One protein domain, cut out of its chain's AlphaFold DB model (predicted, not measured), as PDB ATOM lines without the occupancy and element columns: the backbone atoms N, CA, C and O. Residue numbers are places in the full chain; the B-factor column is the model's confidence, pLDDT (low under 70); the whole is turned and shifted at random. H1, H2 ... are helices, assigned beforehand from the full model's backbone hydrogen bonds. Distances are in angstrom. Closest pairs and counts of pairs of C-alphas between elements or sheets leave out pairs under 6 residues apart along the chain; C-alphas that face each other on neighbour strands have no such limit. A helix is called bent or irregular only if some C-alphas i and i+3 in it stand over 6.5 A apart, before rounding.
ATOM      1  N   GLY A   2       5.659 -34.625 -16.696       92.38
ATOM      2  CA  GLY A   2       5.360 -33.227 -16.320       92.38
ATOM      3  C   GLY A   2       5.516 -32.911 -14.825       92.38
ATOM      4  O   GLY A   2       6.240 -31.981 -14.482       92.38
ATOM      5  N   THR A   3       4.948 -33.745 -13.945       93.94
ATOM      6  CA  THR A   3       5.089 -33.628 -12.480       93.94
ATOM      7  C   THR A   3       6.544 -33.609 -12.014       93.94
ATOM      8  O   THR A   3       6.886 -32.820 -11.144       93.94
ATOM      9  N   CYS A   4       7.408 -34.439 -12.612       94.00
ATOM     10  CA  CYS A   4       8.827 -34.510 -12.265       94.00
ATOM     11  C   CYS A   4       9.555 -33.220 -12.658       94.00
ATOM     12  O   CYS A   4      10.239 -32.622 -11.835       94.00
ATOM     13  N   LEU A   5       9.356 -32.744 -13.893       94.69
ATOM     14  CA  LEU A   5       9.998 -31.517 -14.376       94.69
ATOM     15  C   LEU A   5       9.546 -30.282 -13.584       94.69
ATOM     16  O   LEU A   5      10.375 -29.433 -13.265       94.69
ATOM     17  N   ALA A   6       8.263 -30.199 -13.223       94.75
ATOM     18  CA  ALA A   6       7.763 -29.136 -12.354       94.75
ATOM     19  C   ALA A   6       8.341 -29.233 -10.934       94.75
ATOM     20  O   ALA A   6       8.787 -28.218 -10.405       94.75
ATOM     21  N   ALA A   7       8.416 -30.433 -10.348       93.06
ATOM     22  CA  ALA A   7       8.989 -30.622  -9.019       93.06
ATOM     23  C   ALA A   7      10.485 -30.270  -8.988       93.06
ATOM     24  O   ALA A   7      10.915 -29.561  -8.084       93.06
ATOM     25  N   LEU A   8      11.264 -30.664 -10.004       91.12
ATOM     26  CA  LEU A   8      12.671 -30.268 -10.152       91.12
ATOM     27  C   LEU A   8      12.826 -28.748 -10.328       91.12
ATOM     28  O   LEU A   8      13.680 -28.137  -9.686       91.12
ATOM     29  N   PHE A   9      11.989 -28.121 -11.161       93.00
ATOM     30  CA  PHE A   9      12.017 -26.673 -11.380       93.00
ATOM     31  C   PHE A   9      11.694 -25.890 -10.099       93.00
ATOM     32  O   PHE A   9      12.433 -24.971  -9.746       93.00
ATOM     33  N   LEU A  10      10.630 -26.276  -9.385       92.44
ATOM     34  CA  LEU A  10      10.211 -25.644  -8.132       92.44
ATOM     35  C   LEU A  10      11.198 -25.920  -6.986       92.44
ATOM     36  O   LEU A  10      11.501 -25.002  -6.233       92.44
ATOM     37  N   ALA A  11      11.777 -27.121  -6.886       87.31
ATOM     38  CA  ALA A  11      12.841 -27.416  -5.918       87.31
ATOM     39  C   ALA A  11      14.091 -26.547  -6.166       87.31
ATOM     40  O   ALA A  11      14.750 -26.098  -5.227       87.31
ATOM     41  N   GLY A  12      14.365 -26.221  -7.434       87.00
ATOM     42  CA  GLY A  12      15.386 -25.253  -7.834       87.00
ATOM     43  C   GLY A  12      15.136 -23.808  -7.373       87.00
ATOM     44  O   GLY A  12      16.037 -22.978  -7.527       87.00
ATOM     45  N   ALA A  13      13.974 -23.486  -6.783       87.38
ATOM     46  CA  ALA A  13      13.629 -22.126  -6.370       87.38
ATOM     47  C   ALA A  13      14.591 -21.522  -5.340       87.38
ATOM     48  O   ALA A  13      14.826 -20.314  -5.389       87.38
ATOM     49  N   ARG A  14      15.236 -22.337  -4.488       81.81
ATOM     50  CA  ARG A  14      16.289 -21.879  -3.553       81.81
ATOM     51  C   ARG A  14      17.403 -21.092  -4.265       81.81
ATOM     52  O   ARG A  14      17.893 -20.095  -3.737       81.81
ATOM     53  N   ASN A  15      17.733 -21.491  -5.497       82.81
ATOM     54  CA  ASN A  15      18.792 -20.902  -6.322       82.81
ATOM     55  C   ASN A  15      18.307 -19.766  -7.241       82.81
ATOM     56  O   ASN A  15      19.106 -19.174  -7.973       82.81
ATOM     57  N   TRP A  16      17.012 -19.431  -7.242       85.81
ATOM     58  CA  TRP A  16      16.490 -18.364  -8.095       85.81
ATOM     59  C   TRP A  16      16.951 -16.983  -7.613       85.81
ATOM     60  O   TRP A  16      16.821 -16.619  -6.445       85.81
ATOM     61  N   LYS A  17      17.432 -16.158  -8.549       84.06
ATOM     62  CA  LYS A  17      17.795 -14.749  -8.291       84.06
ATOM     63  C   LYS A  17      16.573 -13.830  -8.114       84.06
ATOM     64  O   LYS A  17      16.735 -12.672  -7.747       84.06
ATOM     65  N   ILE A  18      15.374 -14.342  -8.389       85.44
ATOM     66  CA  ILE A  18      14.081 -13.674  -8.204       85.44
ATOM     67  C   ILE A  18      13.404 -14.158  -6.914       85.44
ATOM     68  O   ILE A  18      13.640 -15.285  -6.491       85.44
ATOM     69  N   MET A  19      12.507 -13.334  -6.359       84.44
ATOM     70  CA  MET A  19      11.786 -13.538  -5.087       84.44
ATOM     71  C   MET A  19      12.639 -13.420  -3.809       84.44
ATOM     72  O   MET A  19      13.854 -13.607  -3.799       84.44
ATOM     73  N   ASN A  20      11.963 -13.113  -2.697       88.00
ATOM     74  CA  ASN A  20      12.561 -13.032  -1.363       88.00
ATOM     75  C   ASN A  20      12.905 -14.435  -0.833       88.00
ATOM     76  O   ASN A  20      12.142 -15.371  -1.076       88.00
ATOM     77  N   LYS A  21      13.979 -14.561  -0.032       82.06
ATOM     78  CA  LYS A  21      14.418 -15.832   0.591       82.06
ATOM     79  C   LYS A  21      13.255 -16.702   1.125       82.06
ATOM     80  O   LYS A  21      13.095 -17.792   0.592       82.06
ATOM     81  N   PRO A  22      12.383 -16.237   2.048       84.38
ATOM     82  CA  PRO A  22      11.324 -17.087   2.607       84.38
ATOM     83  C   PRO A  22      10.321 -17.607   1.565       84.38
ATOM     84  O   PRO A  22       9.782 -18.695   1.734       84.38
ATOM     85  N   ILE A  23      10.078 -16.866   0.475       87.38
ATOM     86  CA  ILE A  23       9.183 -17.313  -0.604       87.38
ATOM     87  C   ILE A  23       9.857 -18.430  -1.407       87.38
ATOM     88  O   ILE A  23       9.223 -19.443  -1.680       87.38
ATOM     89  N   ARG A  24      11.140 -18.269  -1.753       87.69
ATOM     90  CA  ARG A  24      11.917 -19.288  -2.481       87.69
ATOM     91  C   ARG A  24      12.033 -20.590  -1.699       87.69
ATOM     92  O   ARG A  24      11.824 -21.654  -2.274       87.69
ATOM     93  N   ASP A  25      12.333 -20.483  -0.407       83.81
ATOM     94  CA  ASP A  25      12.491 -21.630   0.484       83.81
ATOM     95  C   ASP A  25      11.146 -22.378   0.592       83.81
ATOM     96  O   ASP A  25      11.074 -23.557   0.253       83.81
ATOM     97  N   THR A  26      10.043 -21.659   0.852       87.19
ATOM     98  CA  THR A  26       8.676 -22.224   0.855       87.19
ATOM     99  C   THR A  26       8.316 -22.912  -0.472       87.19
ATOM    100  O   THR A  26       7.768 -24.013  -0.474       87.19
ATOM    101  N   VAL A  27       8.603 -22.286  -1.621       90.88
ATOM    102  CA  VAL A  27       8.296 -22.865  -2.944       90.88
ATOM    103  C   VAL A  27       9.091 -24.149  -3.198       90.88
ATOM    104  O   VAL A  27       8.544 -25.090  -3.775       90.88
ATOM    105  N   ALA A  28      10.347 -24.203  -2.753       86.69
ATOM    106  CA  ALA A  28      11.181 -25.389  -2.888       86.69
ATOM    107  C   ALA A  28      10.735 -26.531  -1.964       86.69
ATOM    108  O   ALA A  28      10.675 -27.678  -2.404       86.69
ATOM    109  N   ASP A  29      10.365 -26.224  -0.720       85.31
ATOM    110  CA  ASP A  29       9.950 -27.230   0.263       85.31
ATOM    111  C   ASP A  29       8.604 -27.878  -0.116       85.31
ATOM    112  O   ASP A  29       8.425 -29.089   0.026       85.31
ATOM    113  N   TYR A  30       7.679 -27.105  -0.697       89.75
ATOM    114  CA  TYR A  30       6.398 -27.613  -1.211       89.75
ATOM    115  C   TYR A  30       6.430 -28.029  -2.696       89.75
ATOM    116  O   TYR A  30       5.379 -28.354  -3.258       89.75
ATOM    117  N   ALA A  31       7.601 -28.066  -3.344       90.44
ATOM    118  CA  ALA A  31       7.749 -28.309  -4.785       90.44
ATOM    119  C   ALA A  31       7.047 -29.586  -5.281       90.44
ATOM    120  O   ALA A  31       6.332 -29.561  -6.289       90.44
ATOM    121  N   ALA A  32       7.215 -30.695  -4.556       89.44
ATOM    122  CA  ALA A  32       6.568 -31.968  -4.865       89.44
ATOM    123  C   ALA A  32       5.039 -31.875  -4.708       89.44
ATOM    124  O   ALA A  32       4.300 -32.186  -5.643       89.44
ATOM    125  N   THR A  33       4.564 -31.375  -3.564       91.25
ATOM    126  CA  THR A  33       3.136 -31.234  -3.231       91.25
ATOM    127  C   THR A  33       2.391 -30.350  -4.231       91.25
ATOM    128  O   THR A  33       1.340 -30.742  -4.743       91.25
ATOM    129  N   VAL A  34       2.953 -29.184  -4.570       93.06
ATOM    130  CA  VAL A  34       2.382 -28.259  -5.564       93.06
ATOM    131  C   VAL A  34       2.339 -28.903  -6.950       93.06
ATOM    132  O   VAL A  34       1.339 -28.768  -7.655       93.06
ATOM    133  N   SER A  35       3.376 -29.656  -7.328       93.94
ATOM    134  CA  SER A  35       3.415 -30.360  -8.616       93.94
ATOM    135  C   SER A  35       2.347 -31.451  -8.713       93.94
ATOM    136  O   SER A  35       1.657 -31.533  -9.731       93.94
ATOM    137  N   ILE A  36       2.154 -32.254  -7.657       93.00
ATOM    138  CA  ILE A  36       1.080 -33.263  -7.600       93.00
ATOM    139  C   ILE A  36      -0.285 -32.582  -7.713       93.00
ATOM    140  O   ILE A  36      -1.107 -33.002  -8.528       93.00
ATOM    141  N   LEU A  37      -0.529 -31.524  -6.931       92.69
ATOM    142  CA  LEU A  37      -1.806 -30.810  -6.918       92.69
ATOM    143  C   LEU A  37      -2.132 -30.216  -8.298       92.69
ATOM    144  O   LEU A  37      -3.231 -30.414  -8.815       92.69
ATOM    145  N   PHE A  38      -1.157 -29.555  -8.928       93.25
ATOM    146  CA  PHE A  38      -1.310 -28.972 -10.258       93.25
ATOM    147  C   PHE A  38      -1.613 -30.037 -11.323       93.25
ATOM    148  O   PHE A  38      -2.630 -29.945 -12.013       93.25
ATOM    149  N   PHE A  39      -0.791 -31.086 -11.435       91.75
ATOM    150  CA  PHE A  39      -1.003 -32.126 -12.452       91.75
ATOM    151  C   PHE A  39      -2.216 -33.026 -12.168       91.75
ATOM    152  O   PHE A  39      -2.767 -33.598 -13.108       91.75
ATOM    153  N   SER A  40      -2.698 -33.089 -10.924       90.88
ATOM    154  CA  SER A  40      -3.988 -33.715 -10.597       90.88
ATOM    155  C   SER A  40      -5.186 -32.847 -10.993       90.88
ATOM    156  O   SER A  40      -6.223 -33.389 -11.359       90.88
ATOM    157  N   ALA A  41      -5.054 -31.515 -10.988       89.81
ATOM    158  CA  ALA A  41      -6.106 -30.592 -11.422       89.81
ATOM    159  C   ALA A  41      -6.219 -30.466 -12.958       89.81
ATOM    160  O   ALA A  41      -7.322 -30.301 -13.485       89.81
ATOM    161  N   VAL A  42      -5.105 -30.578 -13.696       88.56
ATOM    162  CA  VAL A  42      -5.043 -30.409 -15.167       88.56
ATOM    163  C   VAL A  42      -6.116 -31.199 -15.954       88.56
ATOM    164  O   VAL A  42      -6.756 -30.585 -16.820       88.56
ATOM    165  N   PRO A  43      -6.392 -32.494 -15.676       84.44
ATOM    166  CA  PRO A  43      -7.455 -33.250 -16.352       84.44
ATOM    167  C   PRO A  43      -8.855 -32.645 -16.206       84.44
ATOM    168  O   PRO A  43      -9.672 -32.746 -17.121       84.44
ATOM    169  N   TYR A  44      -9.125 -31.988 -15.077       83.12
ATOM    170  CA  TYR A  44     -10.414 -31.368 -14.774       83.12
ATOM    171  C   TYR A  44     -10.524 -29.942 -15.339       83.12
ATOM    172  O   TYR A  44     -11.624 -29.502 -15.670       83.12
ATOM    173  N   MET A  45      -9.396 -29.242 -15.521       83.81
ATOM    174  CA  MET A  45      -9.352 -27.877 -16.069       83.81
ATOM    175  C   MET A  45      -9.619 -27.800 -17.581       83.81
ATOM    176  O   MET A  45     -10.153 -26.797 -18.053       83.81
ATOM    177  N   THR A  46      -9.242 -28.821 -18.365       76.75
ATOM    178  CA  THR A  46      -9.266 -28.738 -19.840       76.75
ATOM    179  C   THR A  46     -10.248 -29.723 -20.472       76.75
ATOM    180  O   THR A  46     -10.048 -30.936 -20.438       76.75
ATOM    181  N   SER A  47     -11.260 -29.205 -21.177       68.38
ATOM    182  CA  SER A  47     -12.313 -30.001 -21.838       68.38
ATOM    183  C   SER A  47     -11.814 -31.003 -22.890       68.38
ATOM    184  O   SER A  47     -12.489 -31.999 -23.145       68.38
ATOM    185  N   LYS A  48     -10.636 -30.771 -23.488       69.81
ATOM    186  CA  LYS A  48      -9.962 -31.730 -24.383       69.81
ATOM    187  C   LYS A  48      -9.331 -32.903 -23.624       69.81
ATOM    188  O   LYS A  48      -9.387 -34.021 -24.118       69.81
ATOM    189  N   VAL A  49      -8.762 -32.655 -22.442       68.25
ATOM    190  CA  VAL A  49      -8.091 -33.679 -21.619       68.25
ATOM    191  C   VAL A  49      -9.122 -34.531 -20.882       68.25
ATOM    192  O   VAL A  49      -8.981 -35.744 -20.851       68.25
ATOM    193  N   ARG A  50     -10.232 -33.934 -20.426       65.75
ATOM    194  CA  ARG A  50     -11.375 -34.639 -19.807       65.75
ATOM    195  C   ARG A  50     -12.042 -35.703 -20.704       65.75
ATOM    196  O   ARG A  50     -12.855 -36.478 -20.216       65.75
ATOM    197  N   ARG A  51     -11.750 -35.726 -22.012       66.38
ATOM    198  CA  ARG A  51     -12.218 -36.759 -22.960       66.38
ATOM    199  C   ARG A  51     -11.284 -37.966 -23.065       66.38
ATOM    200  O   ARG A  51     -11.671 -38.957 -23.673       66.38
ATOM    201  N   VAL A  52     -10.065 -37.859 -22.545       78.50
ATOM    202  CA  VAL A  52      -9.129 -38.977 -22.442       78.50
ATOM    203  C   VAL A  52      -9.419 -39.665 -21.119       78.50
ATOM    204  O   VAL A  52      -9.433 -39.006 -20.081       78.50
ATOM    205  N   ASP A  53      -9.668 -40.970 -21.159       77.69
ATOM    206  CA  ASP A  53      -9.741 -41.755 -19.935       77.69
ATOM    207  C   ASP A  53      -8.320 -41.910 -19.382       77.69
ATOM    208  O   ASP A  53      -7.420 -42.395 -20.072       77.69
ATOM    209  N   ILE A  54      -8.094 -41.390 -18.178       82.00
ATOM    210  CA  ILE A  54      -6.789 -41.396 -17.518       82.00
ATOM    211  C   ILE A  54      -6.929 -42.279 -16.294       82.00
ATOM    212  O   ILE A  54      -7.758 -41.998 -15.430       82.00
ATOM    213  N   GLU A  55      -6.082 -43.302 -16.206       85.44
ATOM    214  CA  GLU A  55      -6.041 -44.194 -15.055       85.44
ATOM    215  C   GLU A  55      -5.848 -43.391 -13.760       85.44
ATOM    216  O   GLU A  55      -4.896 -42.615 -13.609       85.44
ATOM    217  N   LYS A  56      -6.788 -43.559 -12.831       86.12
ATOM    218  CA  LYS A  56      -6.780 -42.926 -11.511       86.12
ATOM    219  C   LYS A  56      -6.320 -43.912 -10.450       86.12
ATOM    220  O   LYS A  56      -6.268 -45.117 -10.693       86.12
ATOM    221  N   LEU A  57      -6.003 -43.398  -9.268       83.44
ATOM    222  CA  LEU A  57      -5.749 -44.244  -8.113       83.44
ATOM    223  C   LEU A  57      -6.995 -45.090  -7.801       83.44
ATOM    224  O   LEU A  57      -8.076 -44.554  -7.567       83.44
ATOM    225  N   GLN A  58      -6.829 -46.412  -7.787       78.50
ATOM    226  CA  GLN A  58      -7.864 -47.331  -7.326       78.50
ATOM    227  C   GLN A  58      -7.923 -47.264  -5.798       78.50
ATOM    228  O   GLN A  58      -6.978 -47.658  -5.116       78.50
ATOM    229  N   ILE A 205      -6.966 -38.554  -7.962       90.25
ATOM    230  CA  ILE A 205      -5.567 -38.365  -8.365       90.25
ATOM    231  C   ILE A 205      -5.225 -39.300  -9.544       90.25
ATOM    232  O   ILE A 205      -5.371 -40.519  -9.424       90.25
ATOM    233  N   PRO A 206      -4.728 -38.773 -10.681       91.06
ATOM    234  CA  PRO A 206      -4.254 -39.598 -11.790       91.06
ATOM    235  C   PRO A 206      -3.006 -40.405 -11.410       91.06
ATOM    236  O   PRO A 206      -2.020 -39.835 -10.934       91.06
ATOM    237  N   ARG A 207      -2.988 -41.705 -11.722       91.44
ATOM    238  CA  ARG A 207      -1.818 -42.579 -11.527       91.44
ATOM    239  C   ARG A 207      -0.542 -42.027 -12.201       91.44
ATOM    240  O   ARG A 207       0.471 -41.929 -11.507       91.44
ATOM    241  N   PRO A 208      -0.577 -41.496 -13.448       91.44
ATOM    242  CA  PRO A 208       0.609 -40.908 -14.086       91.44
ATOM    243  C   PRO A 208       1.190 -39.676 -13.372       91.44
ATOM    244  O   PRO A 208       2.348 -39.307 -13.608       91.44
ATOM    245  N   THR A 209       0.409 -39.011 -12.511       92.50
ATOM    246  CA  THR A 209       0.908 -37.912 -11.672       92.50
ATOM    247  C   THR A 209       1.813 -38.453 -10.567       92.50
ATOM    248  O   THR A 209       2.876 -37.874 -10.331       92.50
ATOM    249  N   LEU A 210       1.432 -39.579  -9.953       91.62
ATOM    250  CA  LEU A 210       2.214 -40.277  -8.930       91.62
ATOM    251  C   LEU A 210       3.477 -40.916  -9.523       91.62
ATOM    252  O   LEU A 210       4.550 -40.758  -8.952       91.62
ATOM    253  N   ASP A 211       3.407 -41.507 -10.720       92.00
ATOM    254  CA  ASP A 211       4.603 -41.999 -11.431       92.00
ATOM    255  C   ASP A 211       5.621 -40.866 -11.680       92.00
ATOM    256  O   ASP A 211       6.837 -41.042 -11.581       92.00
ATOM    257  N   GLY A 212       5.124 -39.653 -11.951       92.88
ATOM    258  CA  GLY A 212       5.948 -38.448 -12.040       92.88
ATOM    259  C   GLY A 212       6.580 -38.021 -10.709       92.88
ATOM    260  O   GLY A 212       7.695 -37.505 -10.724       92.88
ATOM    261  N   LEU A 213       5.911 -38.255  -9.576       90.75
ATOM    262  CA  LEU A 213       6.475 -38.042  -8.239       90.75
ATOM    263  C   LEU A 213       7.558 -39.081  -7.918       90.75
ATOM    264  O   LEU A 213       8.630 -38.704  -7.454       90.75
ATOM    265  N   PHE A 214       7.318 -40.365  -8.205       89.88
ATOM    266  CA  PHE A 214       8.318 -41.422  -8.017       89.88
ATOM    267  C   PHE A 214       9.593 -41.147  -8.819       89.88
ATOM    268  O   PHE A 214      10.691 -41.281  -8.283       89.88
ATOM    269  N   LEU A 215       9.464 -40.663 -10.060       91.88
ATOM    270  CA  LEU A 215      10.613 -40.246 -10.864       91.88
ATOM    271  C   LEU A 215      11.375 -39.062 -10.235       91.88
ATOM    272  O   LEU A 215      12.604 -39.070 -10.232       91.88
ATOM    273  N   PHE A 216      10.671 -38.067  -9.680       89.00
ATOM    274  CA  PHE A 216      11.302 -36.953  -8.957       89.00
ATOM    275  C   PHE A 216      12.061 -37.433  -7.715       89.00
ATOM    276  O   PHE A 216      13.218 -37.060  -7.539       89.00
ATOM    277  N   MET A 217      11.451 -38.291  -6.890       85.12
ATOM    278  CA  MET A 217      12.105 -38.859  -5.704       85.12
ATOM    279  C   MET A 217      13.328 -39.704  -6.084       85.12
ATOM    280  O   MET A 217      14.363 -39.606  -5.427       85.12
ATOM    281  N   GLY A 218      13.243 -40.459  -7.185       86.25
ATOM    282  CA  GLY A 218      14.376 -41.174  -7.770       86.25
ATOM    283  C   GLY A 218      15.532 -40.235  -8.116       86.25
ATOM    284  O   GLY A 218      16.636 -40.439  -7.623       86.25
ATOM    285  N   PHE A 219      15.285 -39.160  -8.875       84.56
ATOM    286  CA  PHE A 219      16.322 -38.163  -9.183       84.56
ATOM    287  C   PHE A 219      16.880 -37.468  -7.933       84.56
ATOM    288  O   PHE A 219      18.094 -37.312  -7.816       84.56
ATOM    289  N   ALA A 220      16.022 -37.089  -6.983       79.69
ATOM    290  CA  ALA A 220      16.439 -36.440  -5.743       79.69
ATOM    291  C   ALA A 220      17.345 -37.342  -4.883       79.69
ATOM    292  O   ALA A 220      18.259 -36.835  -4.240       79.69
ATOM    293  N   SER A 221      17.151 -38.668  -4.920       78.75
ATOM    294  CA  SER A 221      17.952 -39.642  -4.154       78.75
ATOM    295  C   SER A 221      19.421 -39.781  -4.591       78.75
ATOM    296  O   SER A 221      20.220 -40.367  -3.859       78.75
ATOM    297  N   PHE A 222      19.800 -39.236  -5.754       81.81
ATOM    298  CA  PHE A 222      21.203 -39.156  -6.180       81.81
ATOM    299  C   PHE A 222      21.940 -37.941  -5.588       81.81
ATOM    300  O   PHE A 222      23.168 -37.943  -5.544       81.81
ATOM    301  N   GLY A 223      21.225 -36.900  -5.143       75.31
ATOM    302  CA  GLY A 223      21.834 -35.693  -4.579       75.31
ATOM    303  C   GLY A 223      22.309 -35.913  -3.143       75.31
ATOM    304  O   GLY A 223      21.504 -36.278  -2.290       75.31
ATOM    305  N   GLY A 224      23.597 -35.672  -2.874       71.31
ATOM    306  CA  GLY A 224      24.216 -35.958  -1.572       71.31
ATOM    307  C   GLY A 224      24.486 -37.449  -1.336       71.31
ATOM    308  O   GLY A 224      24.634 -37.881  -0.199       71.31
TER     309      GLY A 224
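What this domain is: This is residues 2 to 58 and 205 to 224 of the 372 residues of the protein "Hypothetical protein" of Lotharella oceanica (UniProt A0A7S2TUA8). Three helices, H1, H3 and H4, make a small, rather splayed up-and-down bundle, and H2 folds back along the later part of H1 as a helical hairpin at one end of the elongated body. H1 touches each of the other three helices, and at the far end residues 44 to 49, of which 44 and 45 belong to H3, stick out. The printed part has 77 residues with four named helices, in the order H1, H2, H3, H4, and no named strand; the class is all helix. It is only just loose, close to compact, with a radius of gyration of the C-alphas of 14.1 A, and its C-alphas span 41 by 27 by 16 A.

Where its parts are: H1 is residues 2 to 15, 20.8 A from first to last C-alpha, beginning at C-alpha 2 at (5.360, -33.227, -16.320). It is irregular, but only just: C-alphas 11 and 14 are 6.9 A apart. H2 is residues 21 to 29, 12.2 A long. H3, the longest by residues, is residues 31 to 45, 20.5 A, from C-alpha 31 at (7.749, -28.309, -4.785). It too is only just irregular, with C-alphas 40 and 43 6.7 A apart. H4 is residues 207 to 220, 20.1 A, ending at C-alpha 220 at (16.439, -36.440, -5.743).

How they stand to each other: H1 is the hub. With residues 10 to 14 alone it touches H2, at a shallow tilt of 29 degrees, opposite ways; the closest C-alphas are those of Ala 11 and Ala 28, 4.0 A apart. H1 touches H3 at a steep tilt of 39 degrees, opposite ways, closest at the C-alphas of Leu 10 and Ala 31, 4.9 A. With residues 2 to 8 alone H1 touches H4, at a steep tilt of 38 degrees, the same way, closest at the C-alphas of Cys 4 and Phe 216, 4.8 A. H4, with residues 209 to 213 alone, touches H3 at a shallow tilt of 21 degrees, opposite ways; the C-alphas of Phe 39 and Thr 209 are closest, 6.1 A. H2 and H3 meet only through their link, and H2 and H4 are apart. Every O i to N i+4 pair is within hydrogen-bond range in H2 and H4, against 7 of 10 in H1 and 9 of 11 in H3.

The domain as a whole: The two C-alphas farthest apart are those of Arg 51 and Gly 224, 42.3 A. Residues 59 to 204 are not printed, and C-alphas 58 and 205 are 9.3 A apart across this cut, which lies between H3 and H4. The links from H1 to H2 and from H2 to H3 are tight. Residues 46 to 58 hold no named element; their C-alphas lie 17 to 22 A from the mean of the C-alphas. The mean pLDDT of the printed part is 86.1, and residues 47 to 51 are under 70.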